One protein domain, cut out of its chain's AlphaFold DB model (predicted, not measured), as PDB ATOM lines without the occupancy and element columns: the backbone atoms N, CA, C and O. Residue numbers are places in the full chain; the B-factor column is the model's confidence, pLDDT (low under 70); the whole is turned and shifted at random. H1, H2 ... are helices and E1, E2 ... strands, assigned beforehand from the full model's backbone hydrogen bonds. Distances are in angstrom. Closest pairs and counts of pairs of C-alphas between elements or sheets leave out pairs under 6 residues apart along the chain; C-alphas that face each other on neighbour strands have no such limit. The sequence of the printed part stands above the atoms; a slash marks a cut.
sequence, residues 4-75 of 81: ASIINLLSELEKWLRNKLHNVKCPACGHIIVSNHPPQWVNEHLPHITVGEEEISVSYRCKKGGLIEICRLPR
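This is residues 4 to 75 of the 81 residues of an uncharacterized protein of Thermoprotei archaeon (UniProt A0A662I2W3). A twisted antiparallel sheet, E1 E2 E3, has one long helix, H1, slantwise over one face: two layers, the other face bare. Residues 21 to 44, with no named element, loop at one end of both. The 72 printed residues run H1, E1, E2, E3, class mixed; the strands form a meander, each the antiparallel neighbour of the one before. The whole is compact, radius of gyration of the C-alphas 12.3 A, spans 33 by 25 by 15 A.

E1 is residues 45 to 51, 19.8 A long; E2, 55 to 62, 22.2 A; E3, 66 to 74, 23.4 A, ending at C-alpha (-34.437, 42.650, -1.767). H1, residues 4 to 20, 24.3 A, begins at C-alpha (-16.486, 41.584, 6.555).

Hairpin E1 and E2 has N 48 and O 59 within hydrogen-bond range, 2.9 A; hairpin E2 and E3 has N 60 and O 68, 2.9 A. E3 bends by 59 degrees at residue 70. H1's height over the sheet is 9.5 A; its closest C-alphas with E1 are Glu 14 and Pro 47, 6.7 A. Every O i to N i+4 pair in H1 is within range.

The farthest C-alphas, Ala 4 and Gly 30, are 36.5 A apart. The printed part has no cut; the H1 to E1 link is long; no printed residue is under 70 in pLDDT.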
ATOM      1  N   ALA A   4     -16.274  42.760   5.713       80.19
ATOM      2  CA  ALA A   4     -16.486  41.584   6.555       80.19
ATOM      3  C   ALA A   4     -17.956  41.123   6.566       80.19
ATOM      4  O   ALA A   4     -18.228  39.929   6.461       80.19
ATOM      5  N   SER A   5     -18.913  42.058   6.616       85.50
ATOM      6  CA  SER A   5     -20.345  41.728   6.561       85.50
ATOM      7  C   SER A   5     -20.750  41.104   5.224       85.50
ATOM      8  O   SER A   5     -21.547  40.171   5.206       85.50
ATOM      9  N   ILE A   6     -20.184  41.580   4.109       85.75
ATOM     10  CA  ILE A   6     -20.474  41.041   2.772       85.75
ATOM     11  C   ILE A   6     -19.932  39.617   2.633       85.75
ATOM     12  O   ILE A   6     -20.636  38.744   2.138       85.75
ATOM     13  N   ILE A   7     -18.708  39.359   3.104       89.69
ATOM     14  CA  ILE A   7     -18.107  38.019   3.053       89.69
ATOM     15  C   ILE A   7     -18.942  37.017   3.859       89.69
ATOM     16  O   ILE A   7     -19.251  35.936   3.357       89.69
ATOM     17  N   ASN A   8     -19.363  37.393   5.070       91.44
ATOM     18  CA  ASN A   8     -20.219  36.538   5.893       91.44
ATOM     19  C   ASN A   8     -21.561  36.255   5.209       91.44
ATOM     20  O   ASN A   8     -21.984  35.104   5.149       91.44
ATOM     21  N   LEU A   9     -22.197  37.278   4.632       90.44
ATOM     22  CA  LEU A   9     -23.445  37.119   3.888       90.44
ATOM     23  C   LEU A   9     -23.289  36.162   2.698       90.44
ATOM     24  O   LEU A   9     -24.116  35.273   2.516       90.44
ATOM     25  N   LEU A  10     -22.221  36.309   1.910       93.31
ATOM     26  CA  LEU A  10     -21.936  35.417   0.784       93.31
ATOM     27  C   LEU A  10     -21.729  33.969   1.246       93.31
ATOM     28  O   LEU A  10     -22.263  33.055   0.621       93.31
ATOM     29  N   SER A  11     -21.003  33.763   2.347       93.94
ATOM     30  CA  SER A  11     -20.783  32.436   2.931       93.94
ATOM     31  C   SER A  11     -22.092  31.787   3.393       93.94
ATOM     32  O   SER A  11     -22.348  30.619   3.093       93.94
ATOM     33  N   GLU A  12     -22.949  32.536   4.087       94.44
ATOM     34  CA  GLU A  12     -24.243  32.028   4.557       94.44
ATOM     35  C   GLU A  12     -25.200  31.729   3.396       94.44
ATOM     36  O   GLU A  12     -25.822  30.665   3.371       94.44
ATOM     37  N   LEU A  13     -25.273  32.606   2.392       95.31
ATOM     38  CA  LEU A  13     -26.101  32.386   1.203       95.31
ATOM     39  C   LEU A  13     -25.629  31.181   0.389       95.31
ATOM     40  O   LEU A  13     -26.453  30.403  -0.088       95.31
ATOM     41  N   GLU A  14     -24.320  30.993   0.244       95.62
ATOM     42  CA  GLU A  14     -23.770  29.855  -0.488       95.62
ATOM     43  C   GLU A  14     -24.006  28.537   0.266       95.62
ATOM     44  O   GLU A  14     -24.422  27.543  -0.336       95.62
ATOM     45  N   LYS A  15     -23.874  28.535   1.598       95.88
ATOM     46  CA  LYS A  15     -24.238  27.388   2.442       95.88
ATOM     47  C   LYS A  15     -25.731  27.070   2.369       95.88
ATOM     48  O   LYS A  15     -26.091  25.903   2.199       95.88
ATOM     49  N   TRP A  16     -26.590  28.082   2.466       95.69
ATOM     50  CA  TRP A  16     -28.035  27.935   2.302       95.69
ATOM     51  C   TRP A  16     -28.381  27.349   0.930       95.69
ATOM     52  O   TRP A  16     -29.149  26.390   0.842       95.69
ATOM     53  N   LEU A  17     -27.757  27.869  -0.130       96.75
ATOM     54  CA  LEU A  17     -27.967  27.418  -1.499       96.75
ATOM     55  C   LEU A  17     -27.580  25.946  -1.677       96.75
ATOM     56  O   LEU A  17     -28.356  25.177  -2.245       96.75
ATOM     57  N   ARG A  18     -26.425  25.525  -1.143       96.25
ATOM     58  CA  ARG A  18     -26.008  24.115  -1.175       96.25
ATOM     59  C   ARG A  18     -27.017  23.198  -0.504       96.25
ATOM     60  O   ARG A  18     -27.373  22.170  -1.069       96.25
ATOM     61  N   ASN A  19     -27.492  23.579   0.678       95.38
ATOM     62  CA  ASN A  19     -28.477  22.789   1.411       95.38
ATOM     63  C   ASN A  19     -29.799  22.697   0.644       95.38
ATOM     64  O   ASN A  19     -30.372  21.614   0.542       95.38
ATOM     65  N   LYS A  20     -30.253  23.809   0.056       95.44
ATOM     66  CA  LYS A  20     -31.483  23.864  -0.745       95.44
ATOM     67  C   LYS A  20     -31.417  22.986  -1.999       95.44
ATOM     68  O   LYS A  20     -32.441  22.451  -2.410       95.44
ATOM     69  N   LEU A  21     -30.237  22.844  -2.602       96.81
ATOM     70  CA  LEU A  21     -30.023  22.083  -3.840       96.81
ATOM     71  C   LEU A  21     -29.461  20.670  -3.616       96.81
ATOM     72  O   LEU A  21     -29.129  19.979  -4.584       96.81
ATOM     73  N   HIS A  22     -29.361  20.220  -2.365       96.94
ATOM     74  CA  HIS A  22     -28.848  18.895  -2.041       96.94
ATOM     75  C   HIS A  22     -29.752  17.797  -2.626       96.94
ATOM     76  O   HIS A  22     -30.949  17.749  -2.354       96.94
ATOM     77  N   ASN A  23     -29.170  16.918  -3.450       95.44
ATOM     78  CA  ASN A  23     -29.847  15.866  -4.219       95.44
ATOM     79  C   ASN A  23     -30.918  16.360  -5.210       95.44
ATOM     80  O   ASN A  23     -31.711  15.567  -5.721       95.44
ATOM     81  N   VAL A  24     -30.914  17.651  -5.549       97.06
ATOM     82  CA  VAL A  24     -31.774  18.208  -6.596       97.06
ATOM     83  C   VAL A  24     -31.125  17.986  -7.962       97.06
ATOM     84  O   VAL A  24     -29.927  18.224  -8.141       97.06
ATOM     85  N   LYS A  25     -31.914  17.533  -8.943       97.19
ATOM     86  CA  LYS A  25     -31.472  17.421 -10.340       97.19
ATOM     87  C   LYS A  25     -31.581  18.769 -11.044       97.19
ATOM     88  O   LYS A  25     -32.605  19.440 -10.973       97.19
ATOM     89  N   CYS A  26     -30.536  19.130 -11.774       97.38
ATOM     90  CA  CYS A  26     -30.511  20.298 -12.635       97.38
ATOM     91  C   CYS A  26     -31.515  20.119 -13.785       97.38
ATOM     92  O   CYS A  26     -31.393  19.138 -14.525       97.38
ATOM     93  N   PRO A  27     -32.451  21.057 -14.007       96.19
ATOM     94  CA  PRO A  27     -33.414  20.958 -15.100       96.19
ATOM     95  C   PRO A  27     -32.749  21.045 -16.481       96.19
ATOM     96  O   PRO A  27     -33.284  20.512 -17.445       96.19
ATOM     97  N   ALA A  28     -31.570  21.669 -16.586       96.12
ATOM     98  CA  ALA A  28     -30.877  21.827 -17.862       96.12
ATOM     99  C   ALA A  28     -30.051  20.599 -18.281       96.12
ATOM    100  O   ALA A  28     -29.939  20.317 -19.471       96.12
ATOM    101  N   CYS A  29     -29.434  19.878 -17.337       96.56
ATOM    102  CA  CYS A  29     -28.542  18.755 -17.663       96.56
ATOM    103  C   CYS A  29     -28.974  17.401 -17.085       96.56
ATOM    104  O   CYS A  29     -28.350  16.393 -17.408       96.56
ATOM    105  N   GLY A  30     -29.996  17.361 -16.227       96.50
ATOM    106  CA  GLY A  30     -30.511  16.145 -15.588       96.50
ATOM    107  C   GLY A  30     -29.642  15.573 -14.461       96.50
ATOM    108  O   GLY A  30     -30.077  14.651 -13.770       96.50
ATOM    109  N   HIS A  31     -28.434  16.102 -14.241       96.44
ATOM    110  CA  HIS A  31     -27.523  15.644 -13.188       96.44
ATOM    111  C   HIS A  31     -27.816  16.295 -11.837       96.44
ATOM    112  O   HIS A  31     -28.361  17.394 -11.772       96.44
ATOM    113  N   ILE A  32     -27.398  15.638 -10.754       97.00
ATOM    114  CA  ILE A  32     -27.449  16.209  -9.403       97.00
ATOM    115  C   ILE A  32     -26.577  17.474  -9.350       97.00
ATOM    116  O   ILE A  32     -25.470  17.473  -9.896       97.00
ATOM    117  N   ILE A  33     -27.092  18.536  -8.719       97.50
ATOM    118  CA  ILE A  33     -26.416  19.838  -8.583       97.50
ATOM    119  C   ILE A  33     -25.440  19.814  -7.403       97.50
ATOM    120  O   ILE A  33     -24.262  20.145  -7.557       97.50
ATOM    121  N   VAL A  34     -25.935  19.399  -6.234       97.31
ATOM    122  CA  VAL A  34     -25.172  19.286  -4.988       97.31
ATOM    123  C   VAL A  34     -25.372  17.889  -4.404       97.31
ATOM    124  O   VAL A  34     -26.504  17.432  -4.270       97.31
ATOM    125  N   SER A  35     -24.281  17.211  -4.056       94.69
ATOM    126  CA  SER A  35     -24.261  15.838  -3.525       94.69
ATOM    127  C   SER A  35     -23.274  15.723  -2.357       94.69
ATOM    128  O   SER A  35     -22.486  16.640  -2.137       94.69
ATOM    129  N   ASN A  36     -23.258  14.575  -1.675       88.31
ATOM    130  CA  ASN A  36     -22.334  14.189  -0.593       88.31
ATOM    131  C   ASN A  36     -22.652  14.790   0.789       88.31
ATOM    132  O   ASN A  36     -23.551  15.612   0.957       88.31
ATOM    133  N   HIS A  37     -21.894  14.341   1.797       80.06
ATOM    134  CA  HIS A  37     -21.911  14.883   3.153       80.06
ATOM    135  C   HIS A  37     -20.480  15.281   3.573       80.06
ATOM    136  O   HIS A  37     -19.642  14.393   3.731       80.06
ATOM    137  N   PRO A  38     -20.173  16.585   3.745       82.50
ATOM    138  CA  PRO A  38     -21.075  17.732   3.596       82.50
ATOM    139  C   PRO A  38     -21.507  17.972   2.131       82.50
ATOM    140  O   PRO A  38     -20.802  17.526   1.225       82.50
ATOM    141  N   PRO A  39     -22.636  18.672   1.886       89.88
ATOM    142  CA  PRO A  39     -23.114  18.961   0.534       89.88
ATOM    143  C   PRO A  39     -22.072  19.739  -0.278       89.88
ATOM    144  O   PRO A  39     -21.581  20.777   0.166       89.88
ATOM    145  N   GLN A  40     -21.742  19.250  -1.470       94.00
ATOM    146  CA  GLN A  40     -20.743  19.810  -2.381       94.00
ATOM    147  C   GLN A  40     -21.293  19.918  -3.800       94.00
ATOM    148  O   GLN A  40     -22.048  19.060  -4.257       94.00
ATOM    149  N   TRP A  41     -20.891  20.972  -4.505       96.12
ATOM    150  CA  TRP A  41     -21.211  21.168  -5.916       96.12
ATOM    151  C   TRP A  41     -20.555  20.084  -6.771       96.12
ATOM    152  O   TRP A  41     -19.366  19.808  -6.628       96.12
ATOM    153  N   VAL A  42     -21.329  19.468  -7.659       94.44
ATOM    154  CA  VAL A  42     -20.872  18.352  -8.498       94.44
ATOM    155  C   VAL A  42     -21.279  18.557  -9.954       94.44
ATOM    156  O   VAL A  42     -22.102  19.414 -10.273       94.44
ATOM    157  N   ASN A  43     -20.723  17.741 -10.853       91.19
ATOM    158  CA  ASN A  43     -21.111  17.703 -12.268       91.19
ATOM    159  C   ASN A  43     -21.011  19.066 -12.974       91.19
ATOM    160  O   ASN A  43     -21.898  19.433 -13.743       91.19
ATOM    161  N   GLU A  44     -19.934  19.811 -12.698       93.94
ATOM    162  CA  GLU A  44     -19.653  21.124 -13.303       93.94
ATOM    163  C   GLU A  44     -20.709  22.203 -12.992       93.94
ATOM    164  O   GLU A  44     -20.867  23.170 -13.743       93.94
ATOM    165  N   HIS A  45     -21.431  22.051 -11.879       96.81
ATOM    166  CA  HIS A  45     -22.247  23.119 -11.314       96.81
ATOM    167  C   HIS A  45     -21.425  23.984 -10.367       96.81
ATOM    168  O   HIS A  45     -20.544  23.485  -9.673       96.81
ATOM    169  N   LEU A  46     -21.725  25.281 -10.326       96.62
ATOM    170  CA  LEU A  46     -21.048  26.232  -9.445       96.62
ATOM    171  C   LEU A  46     -22.048  27.239  -8.870       96.62
ATOM    172  O   LEU A  46     -22.944  27.667  -9.603       96.62
ATOM    173  N   PRO A  47     -21.885  27.673  -7.610       97.06
ATOM    174  CA  PRO A  47     -22.702  28.742  -7.055       97.06
ATOM    175  C   PRO A  47     -22.442  30.050  -7.808       97.06
ATOM    176  O   PRO A  47     -21.319  30.329  -8.234       97.06
ATOM    177  N   HIS A  48     -23.472  30.881  -7.942       96.62
ATOM    178  CA  HIS A  48     -23.336  32.238  -8.453       96.62
ATOM    179  C   HIS A  48     -24.233  33.189  -7.661       96.62
ATOM    180  O   HIS A  48     -25.460  33.122  -7.726       96.62
ATOM    181  N   ILE A  49     -23.603  34.066  -6.884       96.00
ATOM    182  CA  ILE A  49     -24.292  35.041  -6.041       96.00
ATOM    183  C   ILE A  49     -23.825  36.425  -6.465       96.00
ATOM    184  O   ILE A  49     -22.622  36.679  -6.554       96.00
ATOM    185  N   THR A  50     -24.776  37.314  -6.729       93.44
ATOM    186  CA  THR A  50     -24.513  38.708  -7.085       93.44
ATOM    187  C   THR A  50     -25.182  39.604  -6.062       93.44
ATOM    188  O   THR A  50     -26.377  39.480  -5.812       93.44
ATOM    189  N   VAL A  51     -24.405  40.505  -5.465       90.69
ATOM    190  CA  VAL A  51     -24.897  41.502  -4.511       90.69
ATOM    191  C   VAL A  51     -24.922  42.844  -5.232       90.69
ATOM    192  O   VAL A  51     -23.875  43.463  -5.420       90.69
ATOM    193  N   GLY A  52     -26.107  43.253  -5.679       88.19
ATOM    194  CA  GLY A  52     -26.352  44.552  -6.294       88.19
ATOM    195  C   GLY A  52     -26.702  45.625  -5.262       88.19
ATOM    196  O   GLY A  52     -26.689  45.389  -4.049       88.19
ATOM    197  N   GLU A  53     -27.003  46.828  -5.744       85.44
ATOM    198  CA  GLU A  53     -27.415  47.950  -4.892       85.44
ATOM    199  C   GLU A  53     -28.813  47.746  -4.299       85.44
ATOM    200  O   GLU A  53     -29.000  48.009  -3.115       85.44
ATOM    201  N   GLU A  54     -29.754  47.204  -5.072       88.56
ATOM    202  CA  GLU A  54     -31.155  47.036  -4.657       88.56
ATOM    203  C   GLU A  54     -31.506  45.593  -4.276       88.56
ATOM    204  O   GLU A  54     -32.341  45.357  -3.402       88.56
ATOM    205  N   GLU A  55     -30.845  44.612  -4.892       92.56
ATOM    206  CA  GLU A  55     -31.170  43.198  -4.729       92.56
ATOM    207  C   GLU A  55     -29.933  42.301  -4.650       92.56
ATOM    208  O   GLU A  55     -28.835  42.632  -5.104       92.56
ATOM    209  N   ILE A  56     -30.137  41.127  -4.065       93.50
ATOM    210  CA  ILE A  56     -29.202  40.011  -4.066       93.50
ATOM    211  C   ILE A  56     -29.801  38.919  -4.942       93.50
ATOM    212  O   ILE A  56     -30.873  38.389  -4.642       93.50
ATOM    213  N   SER A  57     -29.090  38.546  -6.000       95.62
ATOM    214  CA  SER A  57     -29.458  37.412  -6.842       95.62
ATOM    215  C   SER A  57     -28.694  36.168  -6.403       95.62
ATOM    216  O   SER A  57     -27.467  36.188  -6.263       95.62
ATOM    217  N   VAL A  58     -29.430  35.079  -6.180       97.44
ATOM    218  CA  VAL A  58     -28.887  33.767  -5.833       97.44
ATOM    219  C   VAL A  58     -29.223  32.796  -6.956       97.44
ATOM    220  O   VAL A  58     -30.386  32.553  -7.288       97.44
ATOM    221  N   SER A  59     -28.186  32.225  -7.550       97.50
ATOM    222  CA  SER A  59     -28.274  31.379  -8.735       97.50
ATOM    223  C   SER A  59     -27.155  30.339  -8.731       97.50
ATOM    224  O   SER A  59     -26.280  30.328  -7.860       97.50
ATOM    225  N   TYR A  60     -27.165  29.445  -9.712       97.62
ATOM    226  CA  TYR A  60     -26.032  28.572  -9.982       97.62
ATOM    227  C   TYR A  60     -25.763  28.489 -11.480       97.62
ATOM    228  O   TYR A  60     -26.652  28.671 -12.310       97.62
ATOM    229  N   ARG A  61     -24.513  28.215 -11.840       97.31
ATOM    230  CA  ARG A  61     -24.115  27.954 -13.221       97.31
ATOM    231  C   ARG A  61     -24.184  26.466 -13.503       97.31
ATOM    232  O   ARG A  61     -23.712  25.657 -12.710       97.31
ATOM    233  N   CYS A  62     -24.720  26.124 -14.662       96.94
ATOM    234  CA  CYS A  62     -24.613  24.818 -15.283       96.94
ATOM    235  C   CYS A  62     -23.866  24.983 -16.605       96.94
ATOM    236  O   CYS A  62     -24.288  25.767 -17.453       96.94
ATOM    237  N   LYS A  63     -22.804  24.207 -16.836       92.75
ATOM    238  CA  LYS A  63     -22.044  24.278 -18.096       92.75
ATOM    239  C   LYS A  63     -22.911  24.102 -19.352       92.75
ATOM    240  O   LYS A  63     -22.618  24.704 -20.376       92.75
ATOM    241  N   LYS A  64     -23.981  23.298 -19.271       92.81
ATOM    242  CA  LYS A  64     -24.910  23.054 -20.391       92.81
ATOM    243  C   LYS A  64     -26.076  24.047 -20.465       92.81
ATOM    244  O   LYS A  64     -26.619  24.240 -21.543       92.81
ATOM    245  N   GLY A  65     -26.480  24.627 -19.334       88.50
ATOM    246  CA  GLY A  65     -27.690  25.453 -19.220       88.50
ATOM    247  C   GLY A  65     -27.443  26.945 -19.017       88.50
ATOM    248  O   GLY A  65     -28.395  27.713 -18.970       88.50
ATOM    249  N   GLY A  66     -26.186  27.360 -18.857       94.38
ATOM    250  CA  GLY A  66     -25.854  28.727 -18.476       94.38
ATOM    251  C   GLY A  66     -26.201  29.008 -17.016       94.38
ATOM    252  O   GLY A  66     -25.930  28.191 -16.133       94.38
ATOM    253  N   LEU A  67     -26.749  30.191 -16.750       96.62
ATOM    254  CA  LEU A  67     -27.109  30.630 -15.405       96.62
ATOM    255  C   LEU A  67     -28.558  30.248 -15.083       96.62
ATOM    256  O   LEU A  67     -29.465  30.591 -15.835       96.62
ATOM    257  N   ILE A  68     -28.768  29.562 -13.961       96.81
ATOM    258  CA  ILE A  68     -30.086  29.133 -13.489       96.81
ATOM    259  C   ILE A  68     -30.385  29.866 -12.183       96.81
ATOM    260  O   ILE A  68     -29.710  29.670 -11.168       96.81
ATOM    261  N   GLU A  69     -31.385  30.740 -12.228       96.44
ATOM    262  CA  GLU A  69     -31.803  31.558 -11.092       96.44
ATOM    263  C   GLU A  69     -32.610  30.737 -10.080       96.44
ATOM    264  O   GLU A  69     -33.476  29.947 -10.455       96.44
ATOM    265  N   ILE A  70     -32.316  30.919  -8.789       96.69
ATOM    266  CA  ILE A  70     -33.049  30.275  -7.691       96.69
ATOM    267  C   ILE A  70     -33.988  31.263  -7.016       96.69
ATOM    268  O   ILE A  70     -35.135  30.921  -6.725       96.69
ATOM    269  N   CYS A  71     -33.498  32.463  -6.718       94.56
ATOM    270  CA  CYS A  71     -34.308  33.543  -6.178       94.56
ATOM    271  C   CYS A  71     -33.573  34.880  -6.246       94.56
ATOM    272  O   CYS A  71     -32.343  34.935  -6.308       94.56
ATOM    273  N   ARG A  72     -34.356  35.946  -6.107       94.31
ATOM    274  CA  ARG A  72     -33.885  37.297  -5.818       94.31
ATOM    275  C   ARG A  72     -34.403  37.714  -4.456       94.31
ATOM    276  O   ARG A  72     -35.535  37.389  -4.097       94.31
ATOM    277  N   LEU A  73     -33.558  38.387  -3.695       89.62
ATOM    278  CA  LEU A  73     -33.878  38.908  -2.377       89.62
ATOM    279  C   LEU A  73     -33.702  40.426  -2.421       89.62
ATOM    280  O   LEU A  73     -32.652  40.879  -2.883       89.62
ATOM    281  N   PRO A  74     -34.668  41.225  -1.940       87.56
ATOM    282  CA  PRO A  74     -34.437  42.650  -1.767       87.56
ATOM    283  C   PRO A  74     -33.302  42.852  -0.758       87.56
ATOM    284  O   PRO A  74     -33.191  42.129   0.235       87.56
ATOM    285  N   ARG A  75     -32.437  43.835  -1.009       74.81
ATOM    286  CA  ARG A  75     -31.369  44.204  -0.071       74.81
ATOM    287  C   ARG A  75     -31.932  44.894   1.172       74.81
ATOM    288  O   ARG A  75     -31.312  44.846   2.235       74.81
TER     289      ARG A  75